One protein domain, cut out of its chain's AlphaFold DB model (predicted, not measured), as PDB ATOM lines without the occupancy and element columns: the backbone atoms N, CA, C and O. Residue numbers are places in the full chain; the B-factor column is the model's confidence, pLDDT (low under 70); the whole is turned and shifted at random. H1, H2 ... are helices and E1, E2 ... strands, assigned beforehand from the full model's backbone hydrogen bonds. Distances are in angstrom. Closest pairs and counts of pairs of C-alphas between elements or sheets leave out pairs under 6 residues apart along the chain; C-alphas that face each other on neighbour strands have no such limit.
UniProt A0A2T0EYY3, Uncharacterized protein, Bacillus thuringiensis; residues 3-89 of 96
ATOM      1  N   GLU A   3     233.310 210.139 177.567       86.62
ATOM      2  CA  GLU A   3     232.091 209.364 177.375       86.62
ATOM      3  C   GLU A   3     232.134 208.104 178.234       86.62
ATOM      4  O   GLU A   3     233.194 207.494 178.419       86.62
ATOM      5  N   VAL A   4     230.983 207.727 178.785       89.62
ATOM      6  CA  VAL A   4     230.808 206.486 179.539       89.62
ATOM      7  C   VAL A   4     229.543 205.795 179.060       89.62
ATOM      8  O   VAL A   4     228.471 206.394 179.031       89.62
ATOM      9  N   PHE A   5     229.666 204.513 178.736       93.88
ATOM     10  CA  PHE A   5     228.592 203.677 178.222       93.88
ATOM     11  C   PHE A   5     228.368 202.457 179.107       93.88
ATOM     12  O   PHE A   5     229.316 201.835 179.596       93.88
ATOM     13  N   ILE A   6     227.102 202.071 179.245       96.12
ATOM     14  CA  ILE A   6     226.678 200.773 179.760       96.12
ATOM     15  C   ILE A   6     226.143 199.972 178.579       96.12
ATOM     16  O   ILE A   6     225.201 200.398 177.903       96.12
ATOM     17  N   THR A   7     226.723 198.797 178.355       97.19
ATOM     18  CA  THR A   7     226.288 197.865 177.313       97.19
ATOM     19  C   THR A   7     225.821 196.544 177.911       97.19
ATOM     20  O   THR A   7     226.308 196.122 178.963       97.19
ATOM     21  N   VAL A   8     224.877 195.891 177.234       97.75
ATOM     22  CA  VAL A   8     224.448 194.514 177.506       97.75
ATOM     23  C   VAL A   8     224.640 193.707 176.236       97.75
ATOM     24  O   VAL A   8     224.061 194.044 175.207       97.75
ATOM     25  N   ASN A   9     225.466 192.662 176.281       96.75
ATOM     26  CA  ASN A   9     225.798 191.844 175.108       96.75
ATOM     27  C   ASN A   9     226.244 192.703 173.901       96.75
ATOM     28  O   ASN A   9     225.832 192.466 172.770       96.75
ATOM     29  N   SER A  10     227.081 193.718 174.153       95.12
ATOM     30  CA  SER A  10     227.536 194.731 173.179       95.12
ATOM     31  C   SER A  10     226.476 195.723 172.667       95.12
ATOM     32  O   SER A  10     226.820 196.617 171.897       95.12
ATOM     33  N   ALA A  11     225.212 195.629 173.089       96.56
ATOM     34  CA  ALA A  11     224.189 196.626 172.768       96.56
ATOM     35  C   ALA A  11     224.231 197.793 173.766       96.56
ATOM     36  O   ALA A  11     224.255 197.570 174.975       96.56
ATOM     37  N   LEU A  12     224.216 199.034 173.270       95.69
ATOM     38  CA  LEU A  12     224.173 200.241 174.101       95.69
ATOM     39  C   LEU A  12     222.835 200.342 174.848       95.69
ATOM     40  O   LEU A  12     221.778 200.364 174.221       95.69
ATOM     41  N   ILE A  13     222.892 200.438 176.178       97.12
ATOM     42  CA  ILE A  13     221.712 200.580 177.048       97.12
ATOM     43  C   ILE A  13     221.602 201.992 177.613       97.12
ATOM     44  O   ILE A  13     220.505 202.533 177.728       97.12
ATOM     45  N   ALA A  14     222.732 202.587 177.987       95.31
ATOM     46  CA  ALA A  14     222.794 203.950 178.492       95.31
ATOM     47  C   ALA A  14     224.168 204.551 178.204       95.31
ATOM     48  O   ALA A  14     225.167 203.830 178.173       95.31
ATOM     49  N   GLY A  15     224.214 205.866 178.026       92.44
ATOM     50  CA  GLY A  15     225.445 206.615 177.847       92.44
ATOM     51  C   GLY A  15     225.312 208.017 178.417       92.44
ATOM     52  O   GLY A  15     224.212 208.568 178.432       92.44
ATOM     53  N   ASP A  16     226.427 208.556 178.890       88.75
ATOM     54  CA  ASP A  16     226.583 209.973 179.204       88.75
ATOM     55  C   ASP A  16     227.905 210.455 178.606       88.75
ATOM     56  O   ASP A  16     228.898 209.720 178.552       88.75
ATOM     57  N   ASP A  17     227.881 211.678 178.110       80.12
ATOM     58  CA  ASP A  17     228.881 212.243 177.227       80.12
ATOM     59  C   ASP A  17     229.215 213.696 177.609       80.12
ATOM     60  O   ASP A  17     229.566 214.546 176.790       80.12
ATOM     61  N   SER A  18     229.126 213.977 178.911       72.56
ATOM     62  CA  SER A  18     229.363 215.308 179.452       72.56
ATOM     63  C   SER A  18     230.826 215.754 179.310       72.56
ATOM     64  O   SER A  18     231.781 215.090 179.734       72.56
ATOM     65  N   PHE A  19     231.012 216.935 178.714       66.44
ATOM     66  CA  PHE A  19     232.313 217.543 178.458       66.44
ATOM     67  C   PHE A  19     232.365 218.995 178.945       66.44
ATOM     68  O   PHE A  19     231.659 219.857 178.429       66.44
ATOM     69  N   PHE A  20     233.271 219.289 179.883       62.34
ATOM     70  CA  PHE A  20     233.451 220.639 180.441       62.34
ATOM     71  C   PHE A  20     234.438 221.551 179.683       62.34
ATOM     72  O   PHE A  20     234.744 222.638 180.164       62.34
ATOM     73  N   GLY A  21     234.926 221.184 178.495       56.12
ATOM     74  CA  GLY A  21     235.999 221.955 177.850       56.12
ATOM     75  C   GLY A  21     237.376 221.621 178.436       56.12
ATOM     76  O   GLY A  21     237.509 221.263 179.605       56.12
ATOM     77  N   GLY A  22     238.426 221.699 177.617       57.69
ATOM     78  CA  GLY A  22     239.802 221.580 178.105       57.69
ATOM     79  C   GLY A  22     240.238 222.845 178.854       57.69
ATOM     80  O   GLY A  22     239.755 223.934 178.556       57.69
ATOM     81  N   ASN A  23     241.205 222.709 179.766       56.41
ATOM     82  CA  ASN A  23     241.917 223.823 180.415       56.41
ATOM     83  C   ASN A  23     241.146 224.607 181.506       56.41
ATOM     84  O   ASN A  23     241.435 225.774 181.752       56.41
ATOM     85  N   THR A  24     240.188 223.974 182.194       63.78
ATOM     86  CA  THR A  24     239.441 224.593 183.313       63.78
ATOM     87  C   THR A  24     240.129 224.447 184.678       63.78
ATOM     88  O   THR A  24     239.702 225.067 185.646       63.78
ATOM     89  N   GLY A  25     241.171 223.612 184.784       62.44
ATOM     90  CA  GLY A  25     241.776 223.232 186.069       62.44
ATOM     91  C   GLY A  25     240.884 222.336 186.943       62.44
ATOM     92  O   GLY A  25     241.259 222.024 188.070       62.44
ATOM     93  N   LEU A  26     239.722 221.909 186.432       66.75
ATOM     94  CA  LEU A  26     238.762 221.040 187.113       66.75
ATOM     95  C   LEU A  26     238.803 219.624 186.521       66.75
ATOM     96  O   LEU A  26     239.062 219.442 185.331       66.75
ATOM     97  N   LEU A  27     238.529 218.613 187.350       70.62
ATOM     98  CA  LEU A  27     238.335 217.237 186.885       70.62
ATOM     99  C   LEU A  27     236.960 217.109 186.219       70.62
ATOM    100  O   LEU A  27     235.962 217.559 186.779       70.62
ATOM    101  N   ASN A  28     236.900 216.464 185.051       73.12
ATOM    102  CA  ASN A  28     235.629 216.091 184.437       73.12
ATOM    103  C   ASN A  28     235.113 214.796 185.083       73.12
ATOM    104  O   ASN A  28     235.829 213.792 185.095       73.12
ATOM    105  N   ALA A  29     233.887 214.818 185.604       77.38
ATOM    106  CA  ALA A  29     233.221 213.651 186.168       77.38
ATOM    107  C   ALA A  29     231.966 213.344 185.344       77.38
ATOM    108  O   ALA A  29     231.058 214.168 185.261       77.38
ATOM    109  N   VAL A  30     231.926 212.149 184.759       82.19
ATOM    110  CA  VAL A  30     230.798 211.645 183.967       82.19
ATOM    111  C   VAL A  30     230.136 210.522 184.754       82.19
ATOM    112  O   VAL A  30     230.829 209.663 185.302       82.19
ATOM    113  N   THR A  31     228.807 210.544 184.858       87.38
ATOM    114  CA  THR A  31     228.050 209.553 185.637       87.38
ATOM    115  C   THR A  31     226.867 209.054 184.830       87.38
ATOM    116  O   THR A  31     225.988 209.820 184.462       87.38
ATOM    117  N   VAL A  32     226.793 207.741 184.639       92.00
ATOM    118  CA  VAL A  32     225.680 207.085 183.954       92.00
ATOM    119  C   VAL A  32     225.043 206.053 184.879       92.00
ATOM    120  O   VAL A  32     225.728 205.361 185.632       92.00
ATOM    121  N   SER A  33     223.717 205.946 184.838       93.81
ATOM    122  CA  SER A  33     222.973 204.928 185.581       93.81
ATOM    123  C   SER A  33     221.761 204.466 184.782       93.81
ATOM    124  O   SER A  33     221.212 205.217 183.977       93.81
ATOM    125  N   THR A  34     221.361 203.213 184.976       94.81
ATOM    126  CA  THR A  34     220.178 202.643 184.328       94.81
ATOM    127  C   THR A  34     219.614 201.489 185.151       94.81
ATOM    128  O   THR A  34     220.327 200.868 185.942       94.81
ATOM    129  N   ILE A  35     218.332 201.193 184.944       94.62
ATOM    130  CA  ILE A  35     217.680 199.971 185.414       94.62
ATOM    131  C   ILE A  35     217.354 199.154 184.167       94.62
ATOM    132  O   ILE A  35     216.582 199.594 183.318       94.62
ATOM    133  N   VAL A  36     217.944 197.966 184.063       94.88
ATOM    134  CA  VAL A  36     217.791 197.084 182.904       94.88
ATOM    135  C   VAL A  36     217.388 195.682 183.350       94.88
ATOM    136  O   VAL A  36     217.931 195.141 184.313       94.88
ATOM    137  N   GLN A  37     216.416 195.097 182.649       94.06
ATOM    138  CA  GLN A  37     216.036 193.699 182.827       94.06
ATOM    139  C   GLN A  37     217.087 192.810 182.157       94.06
ATOM    140  O   GLN A  37     217.354 192.970 180.969       94.06
ATOM    141  N   LEU A  38     217.650 191.863 182.906       94.38
ATOM    142  CA  LEU A  38     218.661 190.923 182.415       94.38
ATOM    143  C   LEU A  38     218.150 189.485 182.496       94.38
ATOM    144  O   LEU A  38     217.444 189.114 183.439       94.38
ATOM    145  N   ASN A  39     218.561 188.672 181.533       94.94
ATOM    146  CA  ASN A  39     218.401 187.227 181.539       94.94
ATOM    147  C   ASN A  39     219.690 186.546 182.014       94.94
ATOM    148  O   ASN A  39     220.779 187.126 182.031       94.94
ATOM    149  N   ALA A  40     219.574 185.282 182.422       93.12
ATOM    150  CA  ALA A  40     220.745 184.489 182.776       93.12
ATOM    151  C   ALA A  40     221.682 184.360 181.564       93.12
ATOM    152  O   ALA A  40     221.262 183.904 180.504       93.12
ATOM    153  N   GLY A  41     222.947 184.742 181.749       95.88
ATOM    154  CA  GLY A  41     223.965 184.729 180.696       95.88
ATOM    155  C   GLY A  41     224.215 186.086 180.035       95.88
ATOM    156  O   GLY A  41     225.216 186.210 179.335       95.88
ATOM    157  N   ASP A  42     223.387 187.102 180.296       97.62
ATOM    158  CA  ASP A  42     223.645 188.453 179.794       97.62
ATOM    159  C   ASP A  42     224.909 189.050 180.429       97.62
ATOM    160  O   ASP A  42     225.114 188.990 181.646       97.62
ATOM    161  N   MET A  43     225.754 189.657 179.594       96.88
ATOM    162  CA  MET A  43     226.982 190.326 180.014       96.88
ATOM    163  C   MET A  43     226.780 191.837 180.027       96.88
ATOM    164  O   MET A  43     226.537 192.439 178.985       96.88
ATOM    165  N   VAL A  44     226.946 192.448 181.200       96.38
ATOM    166  CA  VAL A  44     226.986 193.907 181.361       96.38
ATOM    167  C   VAL A  44     228.434 194.374 181.293       96.38
ATOM    168  O   VAL A  44     229.279 193.860 182.028       96.38
ATOM    169  N   GLN A  45     228.721 195.367 180.455       95.94
ATOM    170  CA  GLN A  45     230.040 195.998 180.388       95.94
ATOM    171  C   GLN A  45     229.913 197.511 180.534       95.94
ATOM    172  O   GLN A  45     229.035 198.132 179.934       95.94
ATOM    173  N   VAL A  46     230.827 198.093 181.310       93.00
ATOM    174  CA  VAL A  46     231.022 199.541 181.395       93.00
ATOM    175  C   VAL A  46     232.251 199.900 180.583       93.00
ATOM    176  O   VAL A  46     233.321 199.322 180.781       93.00
ATOM    177  N   GLN A  47     232.087 200.839 179.664       90.75
ATOM    178  CA  GLN A  47     233.149 201.324 178.793       90.75
ATOM    179  C   GLN A  47     233.281 202.826 179.004       90.75
ATOM    180  O   GLN A  47     232.279 203.531 179.012       90.75
ATOM    181  N   ALA A  48     234.505 203.304 179.194       85.94
ATOM    182  CA  ALA A  48     234.798 204.724 179.320       85.94
ATOM    183  C   ALA A  48     235.867 205.106 178.296       85.94
ATOM    184  O   ALA A  48     236.859 204.390 178.138       85.94
ATOM    185  N   GLY A  49     235.648 206.222 177.610       82.00
ATOM    186  CA  GLY A  49     236.510 206.725 176.548       82.00
ATOM    187  C   GLY A  49     236.740 208.226 176.672       82.00
ATOM    188  O   GLY A  49     235.975 208.956 177.305       82.00
ATOM    189  N   THR A  50     237.829 208.703 176.074       78.50
ATOM    190  CA  THR A  50     238.052 210.134 175.883       78.50
ATOM    191  C   THR A  50     238.707 210.388 174.535       78.50
ATOM    192  O   THR A  50     239.670 209.720 174.170       78.50
ATOM    193  N   THR A  51     238.200 211.376 173.800       76.06
ATOM    194  CA  THR A  51     238.816 211.881 172.558       76.06
ATOM    195  C   THR A  51     239.826 213.003 172.808       76.06
ATOM    196  O   THR A  51     240.330 213.604 171.865       76.06
ATOM    197  N   ILE A  52     240.087 213.329 174.075       72.00
ATOM    198  CA  ILE A  52     241.058 214.345 174.491       72.00
ATOM    199  C   ILE A  52     242.213 213.660 175.194       72.00
ATOM    200  O   ILE A  52     241.980 212.838 176.086       72.00
ATOM    201  N   ASP A  53     243.425 214.067 174.819       71.75
ATOM    202  CA  ASP A  53     244.666 213.671 175.471       71.75
ATOM    203  C   ASP A  53     244.572 213.945 176.972       71.75
ATOM    204  O   ASP A  53     244.427 215.078 177.437       71.75
ATOM    205  N   GLY A  54     244.609 212.870 177.741       70.00
ATOM    206  CA  GLY A  54     244.386 212.891 179.171       70.00
ATOM    207  C   GLY A  54     244.478 211.483 179.730       70.00
ATOM    208  O   GLY A  54     244.729 210.517 179.010       70.00
ATOM    209  N   VAL A  55     244.286 211.366 181.036       68.94
ATOM    210  CA  VAL A  55     244.317 210.081 181.730       68.94
ATOM    211  C   VAL A  55     242.958 209.882 182.378       68.94
ATOM    212  O   VAL A  55     242.462 210.783 183.057       68.94
ATOM    213  N   ILE A  56     242.349 208.712 182.172       69.94
ATOM    214  CA  ILE A  56     241.198 208.306 182.981       69.94
ATOM    215  C   ILE A  56     241.689 208.256 184.425       69.94
ATOM    216  O   ILE A  56     242.660 207.561 184.728       69.94
ATOM    217  N   ALA A  57     241.056 209.045 185.294       67.50
ATOM    218  CA  ALA A  57     241.472 209.178 186.678       67.50
ATOM    219  C   ALA A  57     241.620 207.800 187.350       67.50
ATOM    220  O   ALA A  57     240.879 206.869 187.048       67.50
ATOM    221  N   SER A  58     242.608 207.694 188.246       64.62
ATOM    222  CA  SER A  58     242.934 206.500 189.041       64.62
ATOM    223  C   SER A  58     241.684 205.738 189.526       64.62
ATOM    224  O   SER A  58     240.676 206.384 189.821       64.62
ATOM    225  N   PRO A  59     241.755 204.405 189.736       64.38
ATOM    226  CA  PRO A  59     240.665 203.616 190.324       64.38
ATOM    227  C   PRO A  59     240.124 204.163 191.659       64.38
ATOM    228  O   PRO A  59     239.043 203.771 192.080       64.38
ATOM    229  N   LEU A  60     240.839 205.084 192.315       69.88
ATOM    230  CA  LEU A  60     240.351 205.834 193.478       69.88
ATOM    231  C   LEU A  60     239.163 206.766 193.175       69.88
ATOM    232  O   LEU A  60     238.427 207.112 194.095       69.88
ATOM    233  N   LEU A  61     238.993 207.202 191.925       77.12
ATOM    234  CA  LEU A  61     237.977 208.175 191.505       77.12
ATOM    235  C   LEU A  61     236.939 207.586 190.539       77.12
ATOM    236  O   LEU A  61     235.923 208.222 190.276       77.12
ATOM    237  N   THR A  62     237.163 206.371 190.031       82.88
ATOM    238  CA  THR A  62     236.198 205.644 189.195       82.88
ATOM    239  C   THR A  62     235.505 204.563 190.011       82.88
ATOM    240  O   THR A  62     236.168 203.763 190.672       82.88
ATOM    241  N   ASN A  63     234.179 204.482 189.935       88.44
ATOM    242  CA  ASN A  63     233.411 203.493 190.681       88.44
ATOM    243  C   ASN A  63     232.287 202.903 189.823       88.44
ATOM    244  O   ASN A  63     231.601 203.628 189.109       88.44
ATOM    245  N   PHE A  64     232.099 201.587 189.920       90.44
ATOM    246  CA  PHE A  64     230.955 200.889 189.345       90.44
ATOM    247  C   PHE A  64     230.228 200.119 190.443       90.44
ATOM    248  O   PHE A  64     230.846 199.373 191.205       90.44
ATOM    249  N   GLN A  65     228.911 200.300 190.508       92.81
ATOM    250  CA  GLN A  65     228.029 199.617 191.446       92.81
ATOM    251  C   GLN A  65     226.790 199.118 190.715       92.81
ATOM    252  O   GLN A  65     226.252 199.792 189.839       92.81
ATOM    253  N   ALA A  66     226.325 197.936 191.107       93.00
ATOM    254  CA  ALA A  66     225.118 197.332 190.573       93.00
ATOM    255  C   ALA A  66     224.398 196.532 191.659       93.00
ATOM    256  O   ALA A  66     225.022 195.955 192.553       93.00
ATOM    257  N   ALA A  67     223.075 196.471 191.548       92.19
ATOM    258  CA  ALA A  67     222.218 195.671 192.408       92.19
ATOM    259  C   ALA A  67     221.096 195.037 191.581       92.19
ATOM    260  O   ALA A  67     220.726 195.531 190.518       92.19
ATOM    261  N   ARG A  68     220.542 193.932 192.087       89.81
ATOM    262  CA  ARG A  68     219.329 193.334 191.521       89.81
ATOM    263  C   ARG A  68     218.109 194.056 192.080       89.81
ATOM    264  O   ARG A  68     218.011 194.226 193.295       89.81
ATOM    265  N   PHE A  69     217.195 194.440 191.195       86.50
ATOM    266  CA  PHE A  69     215.922 195.048 191.555       86.50
ATOM    267  C   PHE A  69     214.766 194.301 190.856       86.50
ATOM    268  O   PHE A  69     214.760 194.252 189.627       86.50
ATOM    269  N   PRO A  70     213.808 193.711 191.599       86.06
ATOM    270  CA  PRO A  70     213.788 193.596 193.059       86.06
ATOM    271  C   PRO A  70     214.960 192.751 193.585       86.06
ATOM    272  O   PRO A  70     215.574 191.970 192.851       86.06
ATOM    273  N   SER A  71     215.297 192.928 194.864       75.50
ATOM    274  CA  SER A  71     216.342 192.128 195.500       75.50
ATOM    275  C   SER A  71     215.950 190.641 195.510       75.50
ATOM    276  O   SER A  71     214.760 190.316 195.563       75.50
ATOM    277  N   PRO A  72     216.919 189.707 195.439       74.19
ATOM    278  CA  PRO A  72     216.610 188.285 195.482       74.19
ATOM    279  C   PRO A  72     215.856 187.937 196.765       74.19
ATOM    280  O   PRO A  72     216.275 188.312 197.860       74.19
ATOM    281  N   VAL A  73     214.769 187.179 196.634       76.44
ATOM    282  CA  VAL A  73     214.070 186.617 197.792       76.44
ATOM    283  C   VAL A  73     214.995 185.577 198.440       76.44
ATOM    284  O   VAL A  73     215.556 184.752 197.708       76.44
ATOM    285  N   PRO A  74     215.193 185.580 199.773       71.19
ATOM    286  CA  PRO A  74     215.972 184.547 200.443       71.19
ATOM    287  C   PRO A  74     215.448 183.164 200.059       71.19
ATOM    288  O   PRO A  74     214.252 182.895 200.176       71.19
ATOM    289  N   ASN A  75     216.327 182.280 199.587       63.91
ATOM    290  CA  ASN A  75     215.907 180.936 199.224       63.91
ATOM    291  C   ASN A  75     215.621 180.142 200.508       63.91
ATOM    292  O   ASN A  75     216.532 179.700 201.210       63.91
ATOM    293  N   THR A  76     214.338 179.990 200.823       62.59
ATOM    294  CA  THR A  76     213.847 179.336 202.044       62.59
ATOM    295  C   THR A  76     214.316 177.885 202.168       62.59
ATOM    296  O   THR A  76     214.509 177.405 203.283       62.59
ATOM    297  N   LEU A  77     214.598 177.202 201.050       61.81
ATOM    298  CA  LEU A  77     215.112 175.828 201.042       61.81
ATOM    299  C   LEU A  77     216.549 175.724 201.579       61.81
ATOM    300  O   LEU A  77     216.870 174.763 202.277       61.81
ATOM    301  N   PHE A  78     217.404 176.725 201.332       59.31
ATOM    302  CA  PHE A  78     218.760 176.754 201.906       59.31
ATOM    303  C   PHE A  78     218.731 176.972 203.426       59.31
ATOM    304  O   PHE A  78     219.564 176.423 204.144       59.31
ATOM    305  N   LEU A  79     217.749 177.728 203.929       61.06
ATOM    306  CA  LEU A  79     217.564 177.953 205.364       61.06
ATOM    307  C   LEU A  79     217.057 176.691 206.078       61.06
ATOM    308  O   LEU A  79     217.566 176.341 207.140       61.06
ATOM    309  N   LEU A  80     216.103 175.969 205.479       58.75
ATOM    310  CA  LEU A  80     215.555 174.725 206.037       58.75
ATOM    311  C   LEU A  80     216.606 173.610 206.139       58.75
ATOM    312  O   LEU A  80     216.658 172.912 207.152       58.75
ATOM    313  N   ASN A  81     217.475 173.477 205.133       56.06
ATOM    314  CA  ASN A  81     218.519 172.448 205.128       56.06
ATOM    315  C   ASN A  81     219.585 172.691 206.209       56.06
ATOM    316  O   ASN A  81     219.998 171.746 206.884       56.06
ATOM    317  N   ASN A  82     219.984 173.948 206.433       57.62
ATOM    318  CA  ASN A  82     220.954 174.278 207.481       57.62
ATOM    319  C   ASN A  82     220.361 174.150 208.885       57.62
ATOM    320  O   ASN A  82     221.027 173.650 209.790       57.62
ATOM    321  N   LEU A  83     219.097 174.531 209.067       59.19
ATOM    322  CA  LEU A  83     218.448 174.358 210.356       59.19
ATOM    323  C   LEU A  83     218.236 172.864 210.687       59.19
ATOM    324  O   LEU A  83     218.504 172.441 211.812       59.19
ATOM    325  N   SER A  84     217.831 172.041 209.705       58.75
ATOM    326  CA  SER A  84     217.721 170.574 209.846       58.75
ATOM    327  C   SER A  84     219.031 169.930 210.303       58.75
ATOM    328  O   SER A  84     219.033 169.120 211.237       58.75
ATOM    329  N   ALA A  85     220.154 170.352 209.717       59.81
ATOM    330  CA  ALA A  85     221.477 169.891 210.117       59.81
ATOM    331  C   ALA A  85     221.809 170.265 211.576       59.81
ATOM    332  O   ALA A  85     222.312 169.419 212.320       59.81
ATOM    333  N   ASP A  86     221.460 171.472 212.025       60.41
ATOM    334  CA  ASP A  86     221.706 171.928 213.401       60.41
ATOM    335  C   ASP A  86     220.793 171.277 214.451       60.41
ATOM    336  O   ASP A  86     221.189 171.111 215.609       60.41
ATOM    337  N   TRP A  87     219.570 170.879 214.088       57.31
ATOM    338  CA  TRP A  87     218.703 170.107 214.987       57.31
ATOM    339  C   TRP A  87     219.177 168.664 215.167       57.31
ATOM    340  O   TRP A  87     219.031 168.119 216.259       57.31
ATOM    341  N   SER A  88     219.808 168.069 214.149       62.16
ATOM    342  CA  SER A  88     220.320 166.691 214.219       62.16
ATOM    343  C   SER A  88     221.509 166.501 215.176       62.16
ATOM    344  O   SER A  88     221.775 165.383 215.610       62.16
ATOM    345  N   LYS A  89     222.217 167.582 215.535       65.31
ATOM    346  CA  LYS A  89     223.420 167.532 216.388       65.31
ATOM    347  C   LYS A  89     223.173 167.806 217.871       65.31
ATOM    348  O   LYS A  89     224.122 167.789 218.654       65.31
TER     349      LYS A  89
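Overview. This is residues 3 to 89 of the 96 residues of an uncharacterized protein of Bacillus thuringiensis (UniProt A0A2T0EYY3). With little regular structure, a small, strongly twisted sheet of three strands, E2, E1 and E3, has long loops, residues 17 to 43 and 51 to 69, over one side and past its ends, its other side bare, and a tail, residues 70 to 89, sticks out with helix H1. The printed part has 87 residues, 32 in named elements, E1, E2, E3 and H1 along the chain, mixed in class; the sheet's order is E2 - E1 - E3, all antiparallel. It is extended, with radius of gyration of the C-alphas 20.7 A and spans of 70 by 28 by 17 A.

Arrangement. E1, residues 3 to 8, and E2, residues 11 to 16, form a hairpin, N 6 and O 14 within hydrogen-bond range at 2.8 A. E3, residues 44 to 50, is antiparallel to E1, N 5 and O 47 within range at 2.8 A. H1, residues 76 to 88, is not on the sheet; every O i to N i+4 pair is within range.

Along the chain. C-alpha 3 begins E1 at (232.091, 209.364, 177.375); C-alpha 88 ends H1 at (220.320, 166.691, 214.219). First to last C-alpha, E3 is 20.4 A, H1 18.7 A.

Size, cuts and confidence. The printed part has no cut. Links E2 to E3 and E3 to H1 are long. Residues 19 to 26, 55 to 60 and 75 to 89 have pLDDT under 70.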